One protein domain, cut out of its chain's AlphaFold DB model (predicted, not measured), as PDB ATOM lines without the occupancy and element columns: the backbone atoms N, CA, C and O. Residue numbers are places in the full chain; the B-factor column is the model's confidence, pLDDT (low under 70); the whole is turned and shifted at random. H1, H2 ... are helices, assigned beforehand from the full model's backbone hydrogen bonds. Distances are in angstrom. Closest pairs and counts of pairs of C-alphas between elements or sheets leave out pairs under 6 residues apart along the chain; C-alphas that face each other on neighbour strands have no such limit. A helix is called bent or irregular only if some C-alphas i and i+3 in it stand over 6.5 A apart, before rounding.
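What this domain is: This is residues 2 to 67 of the 124 residues of an uncharacterized protein of Tsukamurella pulmonis (UniProt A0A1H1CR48). One long helix, H1, has a small head at its C-terminal end, where the bent helix H2 folds back on it: arm H2a runs back along H1, and arm H2b turns round and runs forward again on H1. Residues 2 to 21 of H1 stick out from this head as a straight arm and make much of the length. The printed part has 66 residues with two named helices, H1 then H2, and no named strand; the class is all helix. The whole is extended, with a radius of gyration of the C-alphas of 17.0 A and spans of 59 by 16 by 14 A.

Where its parts are: H1 covers residues 2 to 39, from C-alpha 2 at (520.665, 295.959, 511.439) to C-alpha 39 at (559.983, 305.493, 550.452), 56.2 A. H2, residues 44 to 65, was assigned as one helix by its hydrogen bonds but is bent: C-alphas 54 and 57 are 9.5 A apart. Its arms are H2a, residues 44 to 54, 15.5 A long, and H2b, residues 57 to 65, 14.8 A long, ending at C-alpha 65 (557.186, 317.749, 546.095). H2b is irregular, with C-alphas 57 and 60 7.1 A apart.

How they stand to each other: H1 and H2a form a helical hairpin across a tight link of 4 residues. H1, with residues 26 to 38 alone, touches H2a; the closest C-alphas, of Ala 34 and Ile 44, are 4.8 A apart. They run opposite ways at a steep tilt of 36 degrees, only just beyond shallow. With residues 25 to 37 alone H1 touches H2b, closest at the C-alphas of Ala 33 and Pro 60, 4.3 A, the same way at a shallow tilt of 9 degrees. H2a and H2b touch at the C-alphas of Thr 51 and Gly 59, their closest, 4.7 A, opposite ways at a steep tilt of 45 degrees. Every O i to N i+4 pair is within hydrogen-bond range in H2a, 33 of 34 in H1 and 4 of 5 in H2b.

The domain as a whole: The C-alphas of Glu 2 and Pro 67, the two farthest apart, are 59.3 A apart. Without residues 2 to 21, which stand free, the body of 46 residues spans 29 by 16 by 13 A. The printed part has no cut. Its mean pLDDT is 86.3, and residue 67 is under 70.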
ATOM      1  N   GLU A   2     519.273 296.318 511.071       72.94
ATOM      2  CA  GLU A   2     520.665 295.959 511.439       72.94
ATOM      3  C   GLU A   2     521.644 297.141 511.579       72.94
ATOM      4  O   GLU A   2     522.472 297.146 512.477       72.94
ATOM      5  N   VAL A   3     521.541 298.177 510.734       74.50
ATOM      6  CA  VAL A   3     522.551 299.260 510.693       74.50
ATOM      7  C   VAL A   3     522.628 300.067 511.997       74.50
ATOM      8  O   VAL A   3     523.681 300.604 512.327       74.50
ATOM      9  N   THR A   4     521.527 300.180 512.737       76.19
ATOM     10  CA  THR A   4     521.494 300.920 514.008       76.19
ATOM     11  C   THR A   4     522.156 300.145 515.148       76.19
ATOM     12  O   THR A   4     522.847 300.754 515.960       76.19
ATOM     13  N   ASP A   5     522.038 298.815 515.158       78.44
ATOM     14  CA  ASP A   5     522.554 297.963 516.237       78.44
ATOM     15  C   ASP A   5     524.092 297.859 516.201       78.44
ATOM     16  O   ASP A   5     524.754 297.912 517.242       78.44
ATOM     17  N   ASP A   6     524.682 297.792 515.002       79.38
ATOM     18  CA  ASP A   6     526.141 297.764 514.815       79.38
ATOM     19  C   ASP A   6     526.814 299.073 515.259       79.38
ATOM     20  O   ASP A   6     527.913 299.076 515.824       79.38
ATOM     21  N   VAL A   7     526.144 300.205 515.020       81.81
ATOM     22  CA  VAL A   7     526.636 301.536 515.394       81.81
ATOM     23  C   VAL A   7     526.628 301.700 516.914       81.81
ATOM     24  O   VAL A   7     527.633 302.132 517.487       81.81
ATOM     25  N   ASP A   8     525.552 301.288 517.583       81.00
ATOM     26  CA  ASP A   8     525.448 301.340 519.044       81.00
ATOM     27  C   ASP A   8     526.477 300.422 519.723       81.00
ATOM     28  O   ASP A   8     527.135 300.824 520.689       81.00
ATOM     29  N   ALA A   9     526.704 299.221 519.180       81.94
ATOM     30  CA  ALA A   9     527.728 298.301 519.671       81.94
ATOM     31  C   ALA A   9     529.151 298.872 519.521       81.94
ATOM     32  O   ALA A   9     529.975 298.766 520.441       81.94
ATOM     33  N   ALA A  10     529.452 299.528 518.397       78.81
ATOM     34  CA  ALA A  10     530.741 300.179 518.178       78.81
ATOM     35  C   ALA A  10     530.975 301.331 519.171       78.81
ATOM     36  O   ALA A  10     532.050 301.418 519.777       78.81
ATOM     37  N   PHE A  11     529.966 302.175 519.408       82.50
ATOM     38  CA  PHE A  11     530.047 303.248 520.403       82.50
ATOM     39  C   PHE A  11     530.180 302.712 521.831       82.50
ATOM     40  O   PHE A  11     530.996 303.228 522.600       82.50
ATOM     41  N   ALA A  12     529.451 301.652 522.187       83.00
ATOM     42  CA  ALA A  12     529.569 300.995 523.488       83.00
ATOM     43  C   ALA A  12     530.979 300.432 523.714       83.00
ATOM     44  O   ALA A  12     531.545 300.567 524.799       83.00
ATOM     45  N   THR A  13     531.590 299.861 522.677       85.44
ATOM     46  CA  THR A  13     532.951 299.321 522.760       85.44
ATOM     47  C   THR A  13     533.975 300.444 522.916       85.44
ATOM     48  O   THR A  13     534.789 300.409 523.836       85.44
ATOM     49  N   LEU A  14     533.893 301.492 522.089       87.25
ATOM     50  CA  LEU A  14     534.783 302.658 522.161       87.25
ATOM     51  C   LEU A  14     534.723 303.341 523.529       87.25
ATOM     52  O   LEU A  14     535.760 303.644 524.124       87.25
ATOM     53  N   THR A  15     533.518 303.560 524.050       89.38
ATOM     54  CA  THR A  15     533.315 304.182 525.364       89.38
ATOM     55  C   THR A  15     533.829 303.290 526.488       89.38
ATOM     56  O   THR A  15     534.591 303.760 527.334       89.38
ATOM     57  N   THR A  16     533.510 301.995 526.463       89.00
ATOM     58  CA  THR A  16     533.966 301.031 527.475       89.00
ATOM     59  C   THR A  16     535.486 300.914 527.493       89.00
ATOM     60  O   THR A  16     536.101 301.055 528.550       89.00
ATOM     61  N   THR A  17     536.123 300.718 526.337       90.12
ATOM     62  CA  THR A  17     537.587 300.636 526.236       90.12
ATOM     63  C   THR A  17     538.247 301.924 526.719       90.12
ATOM     64  O   THR A  17     539.219 301.864 527.469       90.12
ATOM     65  N   THR A  18     537.698 303.087 526.363       91.00
ATOM     66  CA  THR A  18     538.226 304.382 526.816       91.00
ATOM     67  C   THR A  18     538.153 304.515 528.336       91.00
ATOM     68  O   THR A  18     539.142 304.887 528.966       91.00
ATOM     69  N   LEU A  19     537.019 304.160 528.948       90.38
ATOM     70  CA  LEU A  19     536.860 304.189 530.403       90.38
ATOM     71  C   LEU A  19     537.831 303.235 531.102       90.38
ATOM     72  O   LEU A  19     538.459 303.620 532.086       90.38
ATOM     73  N   VAL A  20     538.010 302.024 530.571       93.38
ATOM     74  CA  VAL A  20     538.967 301.047 531.112       93.38
ATOM     75  C   VAL A  20     540.393 301.594 531.069       93.38
ATOM     76  O   VAL A  20     541.104 301.517 532.072       93.38
ATOM     77  N   VAL A  21     540.809 302.196 529.950       94.50
ATOM     78  CA  VAL A  21     542.144 302.803 529.816       94.50
ATOM     79  C   VAL A  21     542.325 303.954 530.805       94.50
ATOM     80  O   VAL A  21     543.354 304.021 531.476       94.50
ATOM     81  N   LEU A  22     541.329 304.831 530.950       91.69
ATOM     82  CA  LEU A  22     541.388 305.949 531.893       91.69
ATOM     83  C   LEU A  22     541.525 305.469 533.341       91.69
ATOM     84  O   LEU A  22     542.400 305.948 534.061       91.69
ATOM     85  N   VAL A  23     540.718 304.488 533.755       92.31
ATOM     86  CA  VAL A  23     540.791 303.900 535.101       92.31
ATOM     87  C   VAL A  23     542.141 303.223 535.332       92.31
ATOM     88  O   VAL A  23     542.727 303.394 536.399       92.31
ATOM     89  N   ALA A  24     542.674 302.505 534.339       93.81
ATOM     90  CA  ALA A  24     543.983 301.867 534.439       93.81
ATOM     91  C   ALA A  24     545.111 302.896 534.620       93.81
ATOM     92  O   ALA A  24     545.942 302.747 535.516       93.81
ATOM     93  N   VAL A  25     545.116 303.975 533.830       94.06
ATOM     94  CA  VAL A  25     546.088 305.074 533.967       94.06
ATOM     95  C   VAL A  25     545.973 305.736 535.342       94.06
ATOM     96  O   VAL A  25     546.993 306.020 535.980       94.06
ATOM     97  N   TRP A  26     544.749 305.936 535.838       93.06
ATOM     98  CA  TRP A  26     544.509 306.477 537.177       93.06
ATOM     99  C   TRP A  26     545.058 305.576 538.278       93.06
ATOM    100  O   TRP A  26     545.766 306.045 539.170       93.06
ATOM    101  N   PHE A  27     544.773 304.280 538.184       93.62
ATOM    102  CA  PHE A  27     545.228 303.288 539.143       93.62
ATOM    103  C   PHE A  27     546.757 303.214 539.190       93.62
ATOM    104  O   PHE A  27     547.337 303.328 540.268       93.62
ATOM    105  N   ILE A  28     547.420 303.130 538.031       94.62
ATOM    106  CA  ILE A  28     548.890 303.104 537.941       94.62
ATOM    107  C   ILE A  28     549.491 304.365 538.570       94.62
ATOM    108  O   ILE A  28     550.431 304.280 539.361       94.62
ATOM    109  N   SER A  29     548.926 305.536 538.269       91.50
ATOM    110  CA  SER A  29     549.395 306.808 538.831       91.50
ATOM    111  C   SER A  29     549.271 306.835 540.359       91.50
ATOM    112  O   SER A  29     550.196 307.275 541.047       91.50
ATOM    113  N   ALA A  30     548.172 306.306 540.905       90.19
ATOM    114  CA  ALA A  30     547.967 306.177 542.346       90.19
ATOM    115  C   ALA A  30     548.961 305.211 542.996       90.19
ATOM    116  O   ALA A  30     549.522 305.528 544.047       90.19
ATOM    117  N   THR A  31     549.244 304.073 542.359       92.56
ATOM    118  CA  THR A  31     550.250 303.117 542.832       92.56
ATOM    119  C   THR A  31     551.645 303.739 542.869       92.56
ATOM    120  O   THR A  31     552.337 303.630 543.880       92.56
ATOM    121  N   VAL A  32     552.052 304.449 541.812       91.88
ATOM    122  CA  VAL A  32     553.360 305.122 541.755       91.88
ATOM    123  C   VAL A  32     553.476 306.189 542.849       91.88
ATOM    124  O   VAL A  32     554.482 306.239 543.556       91.88
ATOM    125  N   ALA A  33     552.442 307.011 543.045       89.94
ATOM    126  CA  ALA A  33     552.421 308.011 544.113       89.94
ATOM    127  C   ALA A  33     552.526 307.375 545.512       89.94
ATOM    128  O   ALA A  33     553.248 307.885 546.372       89.94
ATOM    129  N   ALA A  34     551.851 306.243 545.727       88.56
ATOM    130  CA  ALA A  34     551.879 305.498 546.980       88.56
ATOM    131  C   ALA A  34     553.276 304.930 547.289       88.56
ATOM    132  O   ALA A  34     553.773 305.114 548.402       88.56
ATOM    133  N   MET A  35     553.952 304.336 546.300       88.88
ATOM    134  CA  MET A  35     555.327 303.834 546.453       88.88
ATOM    135  C   MET A  35     556.319 304.966 546.766       88.88
ATOM    136  O   MET A  35     557.173 304.836 547.644       88.88
ATOM    137  N   ILE A  36     556.190 306.119 546.096       85.88
ATOM    138  CA  ILE A  36     557.029 307.299 546.377       85.88
ATOM    139  C   ILE A  36     556.819 307.782 547.817       85.88
ATOM    140  O   ILE A  36     557.781 308.154 548.494       85.88
ATOM    141  N   ALA A  37     555.574 307.784 548.294       84.88
ATOM    142  CA  ALA A  37     555.240 308.184 549.654       84.88
ATOM    143  C   ALA A  37     555.825 307.220 550.698       84.88
ATOM    144  O   ALA A  37     556.430 307.677 551.671       84.88
ATOM    145  N   GLU A  38     555.728 305.911 550.470       84.81
ATOM    146  CA  GLU A  38     556.293 304.884 551.351       84.81
ATOM    147  C   GLU A  38     557.810 305.055 551.517       84.81
ATOM    148  O   GLU A  38     558.312 305.165 552.638       84.81
ATOM    149  N   HIS A  39     558.542 305.222 550.410       76.88
ATOM    150  CA  HIS A  39     559.983 305.493 550.452       76.88
ATOM    151  C   HIS A  39     560.346 306.793 551.187       76.88
ATOM    152  O   HIS A  39     561.482 306.961 551.636       76.88
ATOM    153  N   ARG A  40     559.393 307.720 551.325       73.38
ATOM    154  CA  ARG A  40     559.547 309.001 552.028       73.38
ATOM    155  C   ARG A  40     559.015 308.987 553.463       73.38
ATOM    156  O   ARG A  40     558.934 310.058 554.066       73.38
ATOM    157  N   GLY A  41     558.692 307.811 554.006       72.75
ATOM    158  CA  GLY A  41     558.242 307.646 555.391       72.75
ATOM    159  C   GLY A  41     556.802 308.100 555.639       72.75
ATOM    160  O   GLY A  41     556.460 308.455 556.765       72.75
ATOM    161  N   ARG A  42     555.970 308.120 554.592       78.62
ATOM    162  CA  ARG A  42     554.575 308.583 554.634       78.62
ATOM    163  C   ARG A  42     553.582 307.439 554.530       78.62
ATOM    164  O   ARG A  42     553.926 306.323 554.151       78.62
ATOM    165  N   SER A  43     552.325 307.735 554.845       85.06
ATOM    166  CA  SER A  43     551.232 306.774 554.743       85.06
ATOM    167  C   SER A  43     550.926 306.427 553.280       85.06
ATOM    168  O   SER A  43     550.369 307.225 552.522       85.06
ATOM    169  N   ILE A  44     551.255 305.187 552.907       88.12
ATOM    170  CA  ILE A  44     550.996 304.611 551.579       88.12
ATOM    171  C   ILE A  44     549.520 304.757 551.175       88.12
ATOM    172  O   ILE A  44     549.211 305.213 550.076       88.12
ATOM    173  N   ALA A  45     548.606 304.466 552.108       89.50
ATOM    174  CA  ALA A  45     547.169 304.521 551.876       89.50
ATOM    175  C   ALA A  45     546.678 305.946 551.585       89.50
ATOM    176  O   ALA A  45     545.883 306.140 550.668       89.50
ATOM    177  N   ALA A  46     547.171 306.957 552.312       88.31
ATOM    178  CA  ALA A  46     546.719 308.331 552.108       88.31
ATOM    179  C   ALA A  46     547.098 308.836 550.711       88.31
ATOM    180  O   ALA A  46     546.248 309.367 550.002       88.31
ATOM    181  N   PHE A  47     548.345 308.616 550.284       88.38
ATOM    182  CA  PHE A  47     548.801 309.044 548.959       88.38
ATOM    183  C   PHE A  47     548.138 308.267 547.822       88.38
ATOM    184  O   PHE A  47     547.839 308.869 546.790       88.38
ATOM    185  N   PHE A  48     547.851 306.977 548.020       92.12
ATOM    186  CA  PHE A  48     547.077 306.190 547.065       92.12
ATOM    187  C   PHE A  48     545.674 306.777 546.868       92.12
ATOM    188  O   PHE A  48     545.315 307.134 545.750       92.12
ATOM    189  N   PHE A  49     544.897 306.941 547.945       92.81
ATOM    190  CA  PHE A  49     543.508 307.401 547.850       92.81
ATOM    191  C   PHE A  49     543.391 308.849 547.376       92.81
ATOM    192  O   PHE A  49     542.554 309.153 546.529       92.81
ATOM    193  N   VAL A  50     544.258 309.739 547.862       92.12
ATOM    194  CA  VAL A  50     544.292 311.136 547.409       92.12
ATOM    195  C   VAL A  50     544.626 311.210 545.919       92.12
ATOM    196  O   VAL A  50     543.997 311.965 545.178       92.12
ATOM    197  N   THR A  51     545.566 310.388 545.450       89.94
ATOM    198  CA  THR A  51     545.892 310.332 544.024       89.94
ATOM    199  C   THR A  51     544.758 309.739 543.205       89.94
ATOM    200  O   THR A  51     544.375 310.326 542.204       89.94
ATOM    201  N   PHE A  52     544.187 308.618 543.631       91.06
ATOM    202  CA  PHE A  52     543.161 307.919 542.867       91.06
ATOM    203  C   PHE A  52     541.872 308.740 542.710       91.06
ATOM    204  O   PHE A  52     541.305 308.774 541.624       91.06
ATOM    205  N   PHE A  53     541.428 309.429 543.768       90.88
ATOM    206  CA  PHE A  53     540.148 310.144 543.764       90.88
ATOM    207  C   PHE A  53     540.239 311.625 543.378       90.88
ATOM    208  O   PHE A  53     539.255 312.166 542.882       90.88
ATOM    209  N   PHE A  54     541.377 312.292 543.612       91.75
ATOM    210  CA  PHE A  54     541.466 313.753 543.469       91.75
ATOM    211  C   PHE A  54     542.539 314.215 542.479       91.75
ATOM    212  O   PHE A  54     542.239 314.996 541.582       91.75
ATOM    213  N   LEU A  55     543.795 313.773 542.630       88.75
ATOM    214  CA  LEU A  55     544.911 314.320 541.829       88.75
ATOM    215  C   LEU A  55     545.085 313.618 540.484       88.75
ATOM    216  O   LEU A  55     545.616 314.181 539.525       88.75
ATOM    217  N   GLY A  56     544.694 312.358 540.426       89.88
ATOM    218  CA  GLY A  56     544.774 311.547 539.244       89.88
ATOM    219  C   GLY A  56     546.179 311.341 538.687       89.88
ATOM    220  O   GLY A  56     547.098 311.037 539.446       89.88
ATOM    221  N   PRO A  57     546.386 311.522 537.367       86.38
ATOM    222  CA  PRO A  57     547.708 311.380 536.758       86.38
ATOM    223  C   PRO A  57     548.755 312.346 537.327       86.38
ATOM    224  O   PRO A  57     549.950 312.103 537.195       86.38
ATOM    225  N   LEU A  58     548.331 313.436 537.982       88.44
ATOM    226  CA  LEU A  58     549.235 314.412 538.595       88.44
ATOM    227  C   LEU A  58     549.748 313.979 539.980       88.44
ATOM    228  O   LEU A  58     550.689 314.586 540.498       88.44
ATOM    229  N   GLY A  59     549.178 312.936 540.591       85.75
ATOM    230  CA  GLY A  59     549.539 312.490 541.942       85.75
ATOM    231  C   GLY A  59     551.020 312.176 542.166       85.75
ATOM    232  O   GLY A  59     551.568 312.638 543.172       85.75
ATOM    233  N   PRO A  60     551.719 311.484 541.244       85.38
ATOM    234  CA  PRO A  60     553.157 311.245 541.369       85.38
ATOM    235  C   PRO A  60     553.975 312.535 541.524       85.38
ATOM    236  O   PRO A  60     554.908 312.580 542.326       85.38
ATOM    237  N   GLY A  61     553.596 313.613 540.827       84.81
ATOM    238  CA  GLY A  61     554.258 314.916 540.945       84.81
ATOM    239  C   GLY A  61     554.110 315.519 542.344       84.81
ATOM    240  O   GLY A  61     555.092 315.953 542.949       84.81
ATOM    241  N   PHE A  62     552.906 315.468 542.917       86.25
ATOM    242  CA  PHE A  62     552.671 315.933 544.287       86.25
ATOM    243  C   PHE A  62     553.385 315.068 545.330       86.25
ATOM    244  O   PHE A  62     553.938 315.605 546.292       86.25
ATOM    245  N   ALA A  63     553.452 313.749 545.131       83.69
ATOM    246  CA  ALA A  63     554.213 312.852 546.002       83.69
ATOM    247  C   ALA A  63     555.714 313.205 546.034       83.69
ATOM    248  O   ALA A  63     556.359 313.087 547.081       83.69
ATOM    249  N   LEU A  64     556.262 313.704 544.917       82.75
ATOM    250  CA  LEU A  64     557.655 314.142 544.808       82.75
ATOM    251  C   LEU A  64     557.946 315.497 545.461       82.75
ATOM    252  O   LEU A  64     559.068 315.703 545.930       82.75
ATOM    253  N   ILE A  65     556.983 316.413 545.508       82.75
ATOM    254  CA  ILE A  65     557.186 317.749 546.095       82.75
ATOM    255  C   ILE A  65     556.890 317.737 547.593       82.75
ATOM    256  O   ILE A  65     557.492 318.478 548.366       82.75
ATOM    257  N   ALA A  66     555.965 316.886 548.024       78.62
ATOM    258  CA  ALA A  66     555.458 316.971 549.372       78.62
ATOM    259  C   ALA A  66     556.538 316.547 550.421       78.62
ATOM    260  O   ALA A  66     557.327 315.622 550.172       78.62
ATOM    261  N   PRO A  67     556.596 317.242 551.580       68.06
ATOM    262  CA  PRO A  67     557.694 317.168 552.555       68.06
ATOM    263  C   PRO A  67     557.806 315.813 553.261       68.06
ATOM    264  O   PRO A  67     556.814 315.258 553.706       68.06
TER     265      PRO A  67